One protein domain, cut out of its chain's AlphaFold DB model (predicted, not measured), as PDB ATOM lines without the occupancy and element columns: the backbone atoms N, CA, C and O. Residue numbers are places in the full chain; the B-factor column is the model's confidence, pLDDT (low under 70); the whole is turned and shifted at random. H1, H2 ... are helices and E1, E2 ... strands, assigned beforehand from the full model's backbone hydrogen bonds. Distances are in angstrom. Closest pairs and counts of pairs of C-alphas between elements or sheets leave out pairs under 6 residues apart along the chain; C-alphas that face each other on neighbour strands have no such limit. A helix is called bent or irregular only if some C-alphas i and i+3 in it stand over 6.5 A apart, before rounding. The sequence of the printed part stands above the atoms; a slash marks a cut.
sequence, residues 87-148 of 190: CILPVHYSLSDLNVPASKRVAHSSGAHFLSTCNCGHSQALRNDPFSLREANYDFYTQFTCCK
ATOM      1  N   CYS A  87     -55.747 -47.442 -87.648       94.38
ATOM      2  CA  CYS A  87     -56.630 -46.449 -88.242       94.38
ATOM      3  C   CYS A  87     -56.972 -46.821 -89.695       94.38
ATOM      4  O   CYS A  87     -56.088 -46.972 -90.539       94.38
ATOM      5  N   ILE A  88     -58.268 -46.880 -90.013       92.56
ATOM      6  CA  ILE A  88     -58.792 -47.249 -91.340       92.56
ATOM      7  C   ILE A  88     -58.893 -46.065 -92.315       92.56
ATOM      8  O   ILE A  88     -59.399 -46.215 -93.430       92.56
ATOM      9  N   LEU A  89     -58.486 -44.869 -91.887       93.12
ATOM     10  CA  LEU A  89     -58.528 -43.658 -92.701       93.12
ATOM     11  C   LEU A  89     -57.263 -43.528 -93.568       93.12
ATOM     12  O   LEU A  89     -56.191 -44.012 -93.184       93.12
ATOM     13  N   PRO A  90     -57.349 -42.849 -94.731       93.94
ATOM     14  CA  PRO A  90     -56.153 -42.416 -95.451       93.94
ATOM     15  C   PRO A  90     -55.334 -41.464 -94.584       93.94
ATOM     16  O   PRO A  90     -55.868 -40.897 -93.637       93.94
ATOM     17  N   VAL A  91     -54.063 -41.241 -94.922       94.62
ATOM     18  CA  VAL A  91     -53.237 -40.225 -94.246       94.62
ATOM     19  C   VAL A  91     -54.016 -38.914 -94.113       94.62
ATOM     20  O   VAL A  91     -54.494 -38.352 -95.101       94.62
ATOM     21  N   HIS A  92     -54.149 -38.445 -92.877       94.38
ATOM     22  CA  HIS A  92     -54.942 -37.278 -92.520       94.38
ATOM     23  C   HIS A  92     -54.260 -36.494 -91.399       94.38
ATOM     24  O   HIS A  92     -53.380 -37.008 -90.712       94.38
ATOM     25  N   TYR A  93     -54.694 -35.249 -91.201       95.81
ATOM     26  CA  TYR A  93     -54.314 -34.480 -90.022       95.81
ATOM     27  C   TYR A  93     -55.156 -34.943 -88.836       95.81
ATOM     28  O   TYR A  93     -56.388 -34.946 -88.905       95.81
ATOM     29  N   SER A  94     -54.489 -35.377 -87.779       93.88
ATOM     30  CA  SER A  94     -55.080 -35.768 -86.503       93.88
ATOM     31  C   SER A  94     -55.538 -34.541 -85.711       93.88
ATOM     32  O   SER A  94     -55.180 -33.401 -86.014       93.88
ATOM     33  N   LEU A  95     -56.311 -34.754 -84.645       92.44
ATOM     34  CA  LEU A  95     -56.695 -33.670 -83.733       92.44
ATOM     35  C   LEU A  95     -55.484 -33.028 -83.030       92.44
ATOM     36  O   LEU A  95     -55.534 -31.837 -82.699       92.44
ATOM     37  N   SER A  96     -54.396 -33.788 -82.884       89.12
ATOM     38  CA  SER A  96     -53.125 -33.370 -82.283       89.12
ATOM     39  C   SER A  96     -52.300 -32.439 -83.179       89.12
ATOM     40  O   SER A  96     -51.381 -31.783 -82.690       89.12
ATOM     41  N   ASP A  97     -52.627 -32.320 -84.470       92.50
ATOM     42  CA  ASP A  97     -51.896 -31.473 -85.420       92.50
ATOM     43  C   ASP A  97     -52.268 -29.989 -85.270       92.50
ATOM     44  O   ASP A  97     -52.969 -29.396 -86.097       92.50
ATOM     45  N   LEU A  98     -51.777 -29.358 -84.198       91.94
ATOM     46  CA  LEU A  98     -52.128 -27.982 -83.819       91.94
ATOM     47  C   LEU A  98     -51.778 -26.927 -84.883       91.94
ATOM     48  O   LEU A  98     -52.437 -25.891 -84.952       91.94
ATOM     49  N   ASN A  99     -50.805 -27.220 -85.748       95.00
ATOM     50  CA  ASN A  99     -50.375 -26.348 -86.847       95.00
ATOM     51  C   ASN A  99     -51.393 -26.259 -88.000       95.00
ATOM     52  O   ASN A  99     -51.273 -25.401 -88.874       95.00
ATOM     53  N   VAL A 100     -52.391 -27.144 -88.030       94.62
ATOM     54  CA  VAL A 100     -53.409 -27.213 -89.085       94.62
ATOM     55  C   VAL A 100     -54.726 -26.626 -88.566       94.62
ATOM     56  O   VAL A 100     -55.065 -26.859 -87.407       94.62
ATOM     57  N   PRO A 101     -55.518 -25.891 -89.369       95.81
ATOM     58  CA  PRO A 101     -56.835 -25.417 -88.942       95.81
ATOM     59  C   PRO A 101     -57.741 -26.556 -88.458       95.81
ATOM     60  O   PRO A 101     -57.801 -27.607 -89.096       95.81
ATOM     61  N   ALA A 102     -58.494 -26.331 -87.376       93.00
ATOM     62  CA  ALA A 102     -59.352 -27.352 -86.763       93.00
ATOM     63  C   ALA A 102     -60.359 -27.980 -87.749       93.00
ATOM     64  O   ALA A 102     -60.622 -29.172 -87.673       93.00
ATOM     65  N   SER A 103     -60.851 -27.213 -88.729       94.12
ATOM     66  CA  SER A 103     -61.777 -27.691 -89.770       94.12
ATOM     67  C   SER A 103     -61.195 -28.745 -90.717       94.12
ATOM     68  O   SER A 103     -61.950 -29.401 -91.428       94.12
ATOM     69  N   LYS A 104     -59.866 -28.897 -90.758       94.44
ATOM     70  CA  LYS A 104     -59.166 -29.889 -91.588       94.44
ATOM     71  C   LYS A 104     -58.643 -31.082 -90.786       94.44
ATOM     72  O   LYS A 104     -58.049 -31.979 -91.381       94.44
ATOM     73  N   ARG A 105     -58.813 -31.082 -89.461       95.00
ATOM     74  CA  ARG A 105     -58.392 -32.188 -88.597       95.00
ATOM     75  C   ARG A 105     -59.514 -33.206 -88.478       95.00
ATOM     76  O   ARG A 105     -60.689 -32.849 -88.419       95.00
ATOM     77  N   VAL A 106     -59.136 -34.472 -88.426       95.00
ATOM     78  CA  VAL A 106     -60.048 -35.609 -88.338       95.00
ATOM     79  C   VAL A 106     -59.542 -36.533 -87.234       95.00
ATOM     80  O   VAL A 106     -58.340 -36.771 -87.122       95.00
ATOM     81  N   ALA A 107     -60.451 -37.027 -86.394       94.81
ATOM     82  CA  ALA A 107     -60.119 -38.024 -85.382       94.81
ATOM     83  C   ALA A 107     -59.738 -39.354 -86.046       94.81
ATOM     84  O   ALA A 107     -60.311 -39.730 -87.070       94.81
ATOM     85  N   HIS A 108     -58.790 -40.073 -85.449       95.81
ATOM     86  CA  HIS A 108     -58.491 -41.433 -85.878       95.81
ATOM     87  C   HIS A 108     -59.703 -42.345 -85.659       95.81
ATOM     88  O   HIS A 108     -60.557 -42.098 -84.807       95.81
ATOM     89  N   SER A 109     -59.790 -43.405 -86.456       95.19
ATOM     90  CA  SER A 109     -60.849 -44.399 -86.323       95.19
ATOM     91  C   SER A 109     -60.342 -45.742 -86.810       95.19
ATOM     92  O   SER A 109     -59.859 -45.829 -87.936       95.19
ATOM     93  N   SER A 110     -60.489 -46.791 -86.004       94.69
ATOM     94  CA  SER A 110     -60.318 -48.183 -86.445       94.69
ATOM     95  C   SER A 110     -61.629 -48.789 -86.965       94.69
ATOM     96  O   SER A 110     -61.654 -49.883 -87.521       94.69
ATOM     97  N   GLY A 111     -62.752 -48.082 -86.787       93.50
ATOM     98  CA  GLY A 111     -64.098 -48.597 -87.035       93.50
ATOM     99  C   GLY A 111     -64.599 -49.593 -85.981       93.50
ATOM    100  O   GLY A 111     -65.766 -49.984 -86.041       93.50
ATOM    101  N   ALA A 112     -63.766 -49.983 -85.010       93.56
ATOM    102  CA  ALA A 112     -64.186 -50.823 -83.900       93.56
ATOM    103  C   ALA A 112     -64.984 -50.015 -82.866       93.56
ATOM    104  O   ALA A 112     -64.720 -48.836 -82.616       93.56
ATOM    105  N   HIS A 113     -65.977 -50.677 -82.274       94.81
ATOM    106  CA  HIS A 113     -66.835 -50.119 -81.237       94.81
ATOM    107  C   HIS A 113     -67.027 -51.156 -80.133       94.81
ATOM    108  O   HIS A 113     -67.155 -52.350 -80.406       94.81
ATOM    109  N   PHE A 114     -67.095 -50.690 -78.892       94.12
ATOM    110  CA  PHE A 114     -67.214 -51.523 -77.703       94.12
ATOM    111  C   PHE A 114     -68.400 -51.061 -76.873       94.12
ATOM    112  O   PHE A 114     -68.553 -49.867 -76.615       94.12
ATOM    113  N   LEU A 115     -69.234 -51.990 -76.412       97.19
ATOM    114  CA  LEU A 115     -70.271 -51.650 -75.445       97.19
ATOM    115  C   LEU A 115     -69.600 -51.286 -74.116       97.19
ATOM    116  O   LEU A 115     -68.908 -52.111 -73.525       97.19
ATOM    117  N   SER A 116     -69.783 -50.047 -73.673       96.62
ATOM    118  CA  SER A 116     -69.193 -49.521 -72.442       96.62
ATOM    119  C   SER A 116     -70.280 -48.970 -71.526       96.62
ATOM    120  O   SER A 116     -71.294 -48.442 -71.988       96.62
ATOM    121  N   THR A 117     -70.061 -49.086 -70.222       97.06
ATOM    122  CA  THR A 117     -70.982 -48.606 -69.186       97.06
ATOM    123  C   THR A 117     -70.511 -47.253 -68.653       97.06
ATOM    124  O   THR A 117     -69.309 -47.011 -68.578       97.06
ATOM    125  N   CYS A 118     -71.439 -46.367 -68.294       96.00
ATOM    126  CA  CYS A 118     -71.132 -45.086 -67.662       96.00
ATOM    127  C   CYS A 118     -70.524 -45.253 -66.255       96.00
ATOM    128  O   CYS A 118     -70.592 -46.329 -65.658       96.00
ATOM    129  N   ASN A 119     -70.001 -44.160 -65.691       94.62
ATOM    130  CA  ASN A 119     -69.305 -44.162 -64.399       94.62
ATOM    131  C   ASN A 119     -70.160 -44.690 -63.226       94.62
ATOM    132  O   ASN A 119     -69.621 -45.323 -62.327       94.62
ATOM    133  N   CYS A 120     -71.486 -44.481 -63.230       94.88
ATOM    134  CA  CYS A 120     -72.379 -44.971 -62.165       94.88
ATOM    135  C   CYS A 120     -72.993 -46.348 -62.452       94.88
ATOM    136  O   CYS A 120     -73.831 -46.813 -61.683       94.88
ATOM    137  N   GLY A 121     -72.659 -46.987 -63.576       95.50
ATOM    138  CA  GLY A 121     -73.230 -48.285 -63.940       95.50
ATOM    139  C   GLY A 121     -74.638 -48.241 -64.556       95.50
ATOM    140  O   GLY A 121     -75.118 -49.263 -65.036       95.50
ATOM    141  N   HIS A 122     -75.316 -47.088 -64.559       96.44
ATOM    142  CA  HIS A 122     -76.742 -46.990 -64.898       96.44
ATOM    143  C   HIS A 122     -77.059 -47.059 -66.400       96.44
ATOM    144  O   HIS A 122     -78.170 -47.409 -66.792       96.44
ATOM    145  N   SER A 123     -76.120 -46.676 -67.262       96.62
ATOM    146  CA  SER A 123     -76.352 -46.541 -68.702       96.62
ATOM    147  C   SER A 123     -75.208 -47.154 -69.495       96.62
ATOM    148  O   SER A 123     -74.059 -47.118 -69.061       96.62
ATOM    149  N   GLN A 124     -75.522 -47.692 -70.669       97.06
ATOM    150  CA  GLN A 124     -74.542 -48.252 -71.596       97.06
ATOM    151  C   GLN A 124     -74.647 -47.560 -72.950       97.06
ATOM    152  O   GLN A 124     -75.740 -47.201 -73.387       97.06
ATOM    153  N   ALA A 125     -73.509 -47.384 -73.612       96.81
ATOM    154  CA  ALA A 125     -73.443 -46.871 -74.972       96.81
ATOM    155  C   ALA A 125     -72.290 -47.529 -75.733       96.81
ATOM    156  O   ALA A 125     -71.347 -48.059 -75.138       96.81
ATOM    157  N   LEU A 126     -72.364 -47.487 -77.062       97.00
ATOM    158  CA  LEU A 126     -71.238 -47.875 -77.902       97.00
ATOM    159  C   LEU A 126     -70.150 -46.806 -77.803       97.00
ATOM    160  O   LEU A 126     -70.390 -45.627 -78.059       97.00
ATOM    161  N   ARG A 127     -68.953 -47.241 -77.427       95.88
ATOM    162  CA  ARG A 127     -67.740 -46.437 -77.374       95.88
ATOM    163  C   ARG A 127     -66.874 -46.762 -78.577       95.88
ATOM    164  O   ARG A 127     -66.594 -47.933 -78.822       95.88
ATOM    165  N   ASN A 128     -66.421 -45.737 -79.286       95.75
ATOM    166  CA  ASN A 128     -65.417 -45.906 -80.331       95.75
ATOM    167  C   ASN A 128     -64.103 -46.407 -79.728       95.75
ATOM    168  O   ASN A 128     -63.786 -46.123 -78.572       95.75
ATOM    169  N   ASP A 129     -63.328 -47.130 -80.521       96.75
ATOM    170  CA  ASP A 129     -61.951 -47.451 -80.176       96.75
ATOM    171  C   ASP A 129     -61.105 -46.181 -79.925       96.75
ATOM    172  O   ASP A 129     -60.986 -45.361 -80.843       96.75
ATOM    173  N   PRO A 130     -60.550 -45.976 -78.713       96.75
ATOM    174  CA  PRO A 130     -59.853 -44.741 -78.371       96.75
ATOM    175  C   PRO A 130     -58.402 -44.714 -78.869       96.75
ATOM    176  O   PRO A 130     -57.622 -45.649 -78.660       96.75
ATOM    177  N   PHE A 131     -58.002 -43.571 -79.423       96.19
ATOM    178  CA  PHE A 131     -56.628 -43.297 -79.862       96.19
ATOM    179  C   PHE A 131     -55.863 -42.372 -78.909       96.19
ATOM    180  O   PHE A 131     -54.662 -42.162 -79.070       96.19
ATOM    181  N   SER A 132     -56.537 -41.838 -77.889       94.31
ATOM    182  CA  SER A 132     -55.924 -41.034 -76.835       94.31
ATOM    183  C   SER A 132     -56.453 -41.412 -75.453       94.31
ATOM    184  O   SER A 132     -57.562 -41.928 -75.302       94.31
ATOM    185  N   LEU A 133     -55.663 -41.135 -74.409       93.06
ATOM    186  CA  LEU A 133     -56.086 -41.376 -73.023       93.06
ATOM    187  C   LEU A 133     -57.314 -40.539 -72.650       93.06
ATOM    188  O   LEU A 133     -58.142 -40.981 -71.860       93.06
ATOM    189  N   ARG A 134     -57.452 -39.345 -73.238       91.88
ATOM    190  CA  ARG A 134     -58.629 -38.497 -73.051       91.88
ATOM    191  C   ARG A 134     -59.879 -39.150 -73.643       91.88
ATOM    192  O   ARG A 134     -60.882 -39.245 -72.944       91.88
ATOM    193  N   GLU A 135     -59.806 -39.659 -74.872       93.50
ATOM    194  CA  GLU A 135     -60.921 -40.398 -75.483       93.50
ATOM    195  C   GLU A 135     -61.287 -41.637 -74.656       93.50
ATOM    196  O   GLU A 135     -62.465 -41.921 -74.433       93.50
ATOM    197  N   ALA A 136     -60.271 -42.355 -74.160       94.31
ATOM    198  CA  ALA A 136     -60.455 -43.567 -73.372       94.31
ATOM    199  C   ALA A 136     -61.073 -43.311 -71.992       94.31
ATOM    200  O   ALA A 136     -61.836 -44.151 -71.528       94.31
ATOM    201  N   ASN A 137     -60.750 -42.198 -71.332       92.94
ATOM    202  CA  ASN A 137     -61.059 -42.019 -69.908       92.94
ATOM    203  C   ASN A 137     -61.988 -40.837 -69.608       92.94
ATOM    204  O   ASN A 137     -62.513 -40.759 -68.503       92.94
ATOM    205  N   TYR A 138     -62.208 -39.927 -70.557       92.44
ATOM    206  CA  TYR A 138     -62.962 -38.697 -70.319       92.44
ATOM    207  C   TYR A 138     -64.072 -38.482 -71.345       92.44
ATOM    208  O   TYR A 138     -65.242 -38.544 -70.976       92.44
ATOM    209  N   ASP A 139     -63.740 -38.290 -72.626       93.69
ATOM    210  CA  ASP A 139     -64.699 -37.787 -73.624       93.69
ATOM    211  C   ASP A 139     -65.966 -38.660 -73.698       93.69
ATOM    212  O   ASP A 139     -67.081 -38.145 -73.623       93.69
ATOM    213  N   PHE A 140     -65.808 -39.991 -73.720       94.81
ATOM    214  CA  PHE A 140     -66.936 -40.930 -73.701       94.81
ATOM    215  C   PHE A 140     -67.794 -40.838 -72.430       94.81
ATOM    216  O   PHE A 140     -69.003 -41.043 -72.493       94.81
ATOM    217  N   TYR A 141     -67.203 -40.562 -71.270       93.94
ATOM    218  CA  TYR A 141     -67.915 -40.584 -69.990       93.94
ATOM    219  C   TYR A 141     -68.650 -39.273 -69.691       93.94
ATOM    220  O   TYR A 141     -69.634 -39.281 -68.952       93.94
ATOM    221  N   THR A 142     -68.251 -38.165 -70.322       92.56
ATOM    222  CA  THR A 142     -68.908 -36.855 -70.144       92.56
ATOM    223  C   THR A 142     -70.320 -36.770 -70.734       92.56
ATOM    224  O   THR A 142     -71.102 -35.903 -70.347       92.56
ATOM    225  N   GLN A 143     -70.689 -37.676 -71.645       92.06
ATOM    226  CA  GLN A 143     -71.981 -37.618 -72.339       92.06
ATOM    227  C   GLN A 143     -73.178 -38.096 -71.492       92.06
ATOM    228  O   GLN A 143     -74.330 -37.889 -71.874       92.06
ATOM    229  N   PHE A 144     -72.942 -38.755 -70.350       94.38
ATOM    230  CA  PHE A 144     -73.999 -39.400 -69.566       94.38
ATOM    231  C   PHE A 144     -74.613 -38.465 -68.519       94.38
ATOM    232  O   PHE A 144     -73.968 -38.046 -67.561       94.38
ATOM    233  N   THR A 145     -75.918 -38.205 -68.628       94.81
ATOM    234  CA  THR A 145     -76.638 -37.338 -67.681       94.81
ATOM    235  C   THR A 145     -76.850 -37.971 -66.305       94.81
ATOM    236  O   THR A 145     -76.891 -37.248 -65.312       94.81
ATOM    237  N   CYS A 146     -76.927 -39.302 -66.224       94.56
ATOM    238  CA  CYS A 146     -77.066 -40.055 -64.971       94.56
ATOM    239  C   CYS A 146     -75.838 -39.948 -64.049       94.56
ATOM    240  O   CYS A 146     -75.916 -40.327 -62.885       94.56
ATOM    241  N   CYS A 147     -74.718 -39.429 -64.560       92.75
ATOM    242  CA  CYS A 147     -73.464 -39.285 -63.824       92.75
ATOM    243  C   CYS A 147     -73.233 -37.878 -63.254       92.75
ATOM    244  O   CYS A 147     -72.275 -37.684 -62.519       92.75
ATOM    245  N   LYS A 148     -74.103 -36.905 -63.556       90.25
ATOM    246  CA  LYS A 148     -73.888 -35.476 -63.244       90.25
ATOM    247  C   LYS A 148     -73.754 -35.137 -61.759       90.25
ATOM    248  O   LYS A 148     -73.190 -34.106 -61.436       90.25
TER     249      LYS A 148
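What this domain is: This is residues 87 to 148 of the 190 residues of the protein "Protein SMG8" of Onchocerca flexuosa (UniProt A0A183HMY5). The domain has little regular structure: a two-stranded hairpin, E1 and E2, with the short helix H1 near E2, makes one half, and the coiled loop of residues 87 to 112 makes the other. The printed part has 62 residues, 17 of them in named elements, ordered E1, E2, H1; the class is mixed. The whole is loose, with a radius of gyration of the C-alphas of 13.7 A, and elongated, spanning 39 by 23 by 17 A.

Where its parts are: After residues 87 to 112, E1 covers residues 113 to 117, 12.8 A long, from C-alpha 113 at (-66.835, -50.119, -81.237). E2 is residues 124 to 128, also 12.8 A. H1 is residues 133 to 139, 9.4 A, ending at C-alpha 139 at (-64.699, -37.787, -73.624); it is irregular, C-alphas 136 and 139 being 7.2 A apart.

How they stand to each other: E1 and E2 form an antiparallel hairpin at 145 degrees; N 114 and O 127 are 2.8 A apart, within hydrogen-bond range. H1 and E2 are near each other; E1 and H1 are apart. In H1, 2 of 3 O i to N i+4 pairs are within range.

The domain as a whole: The C-alphas of Asn 99 and His 122, the farthest apart, are 40.0 A apart. The printed part has no cut; no printed residue is under 70 in pLDDT.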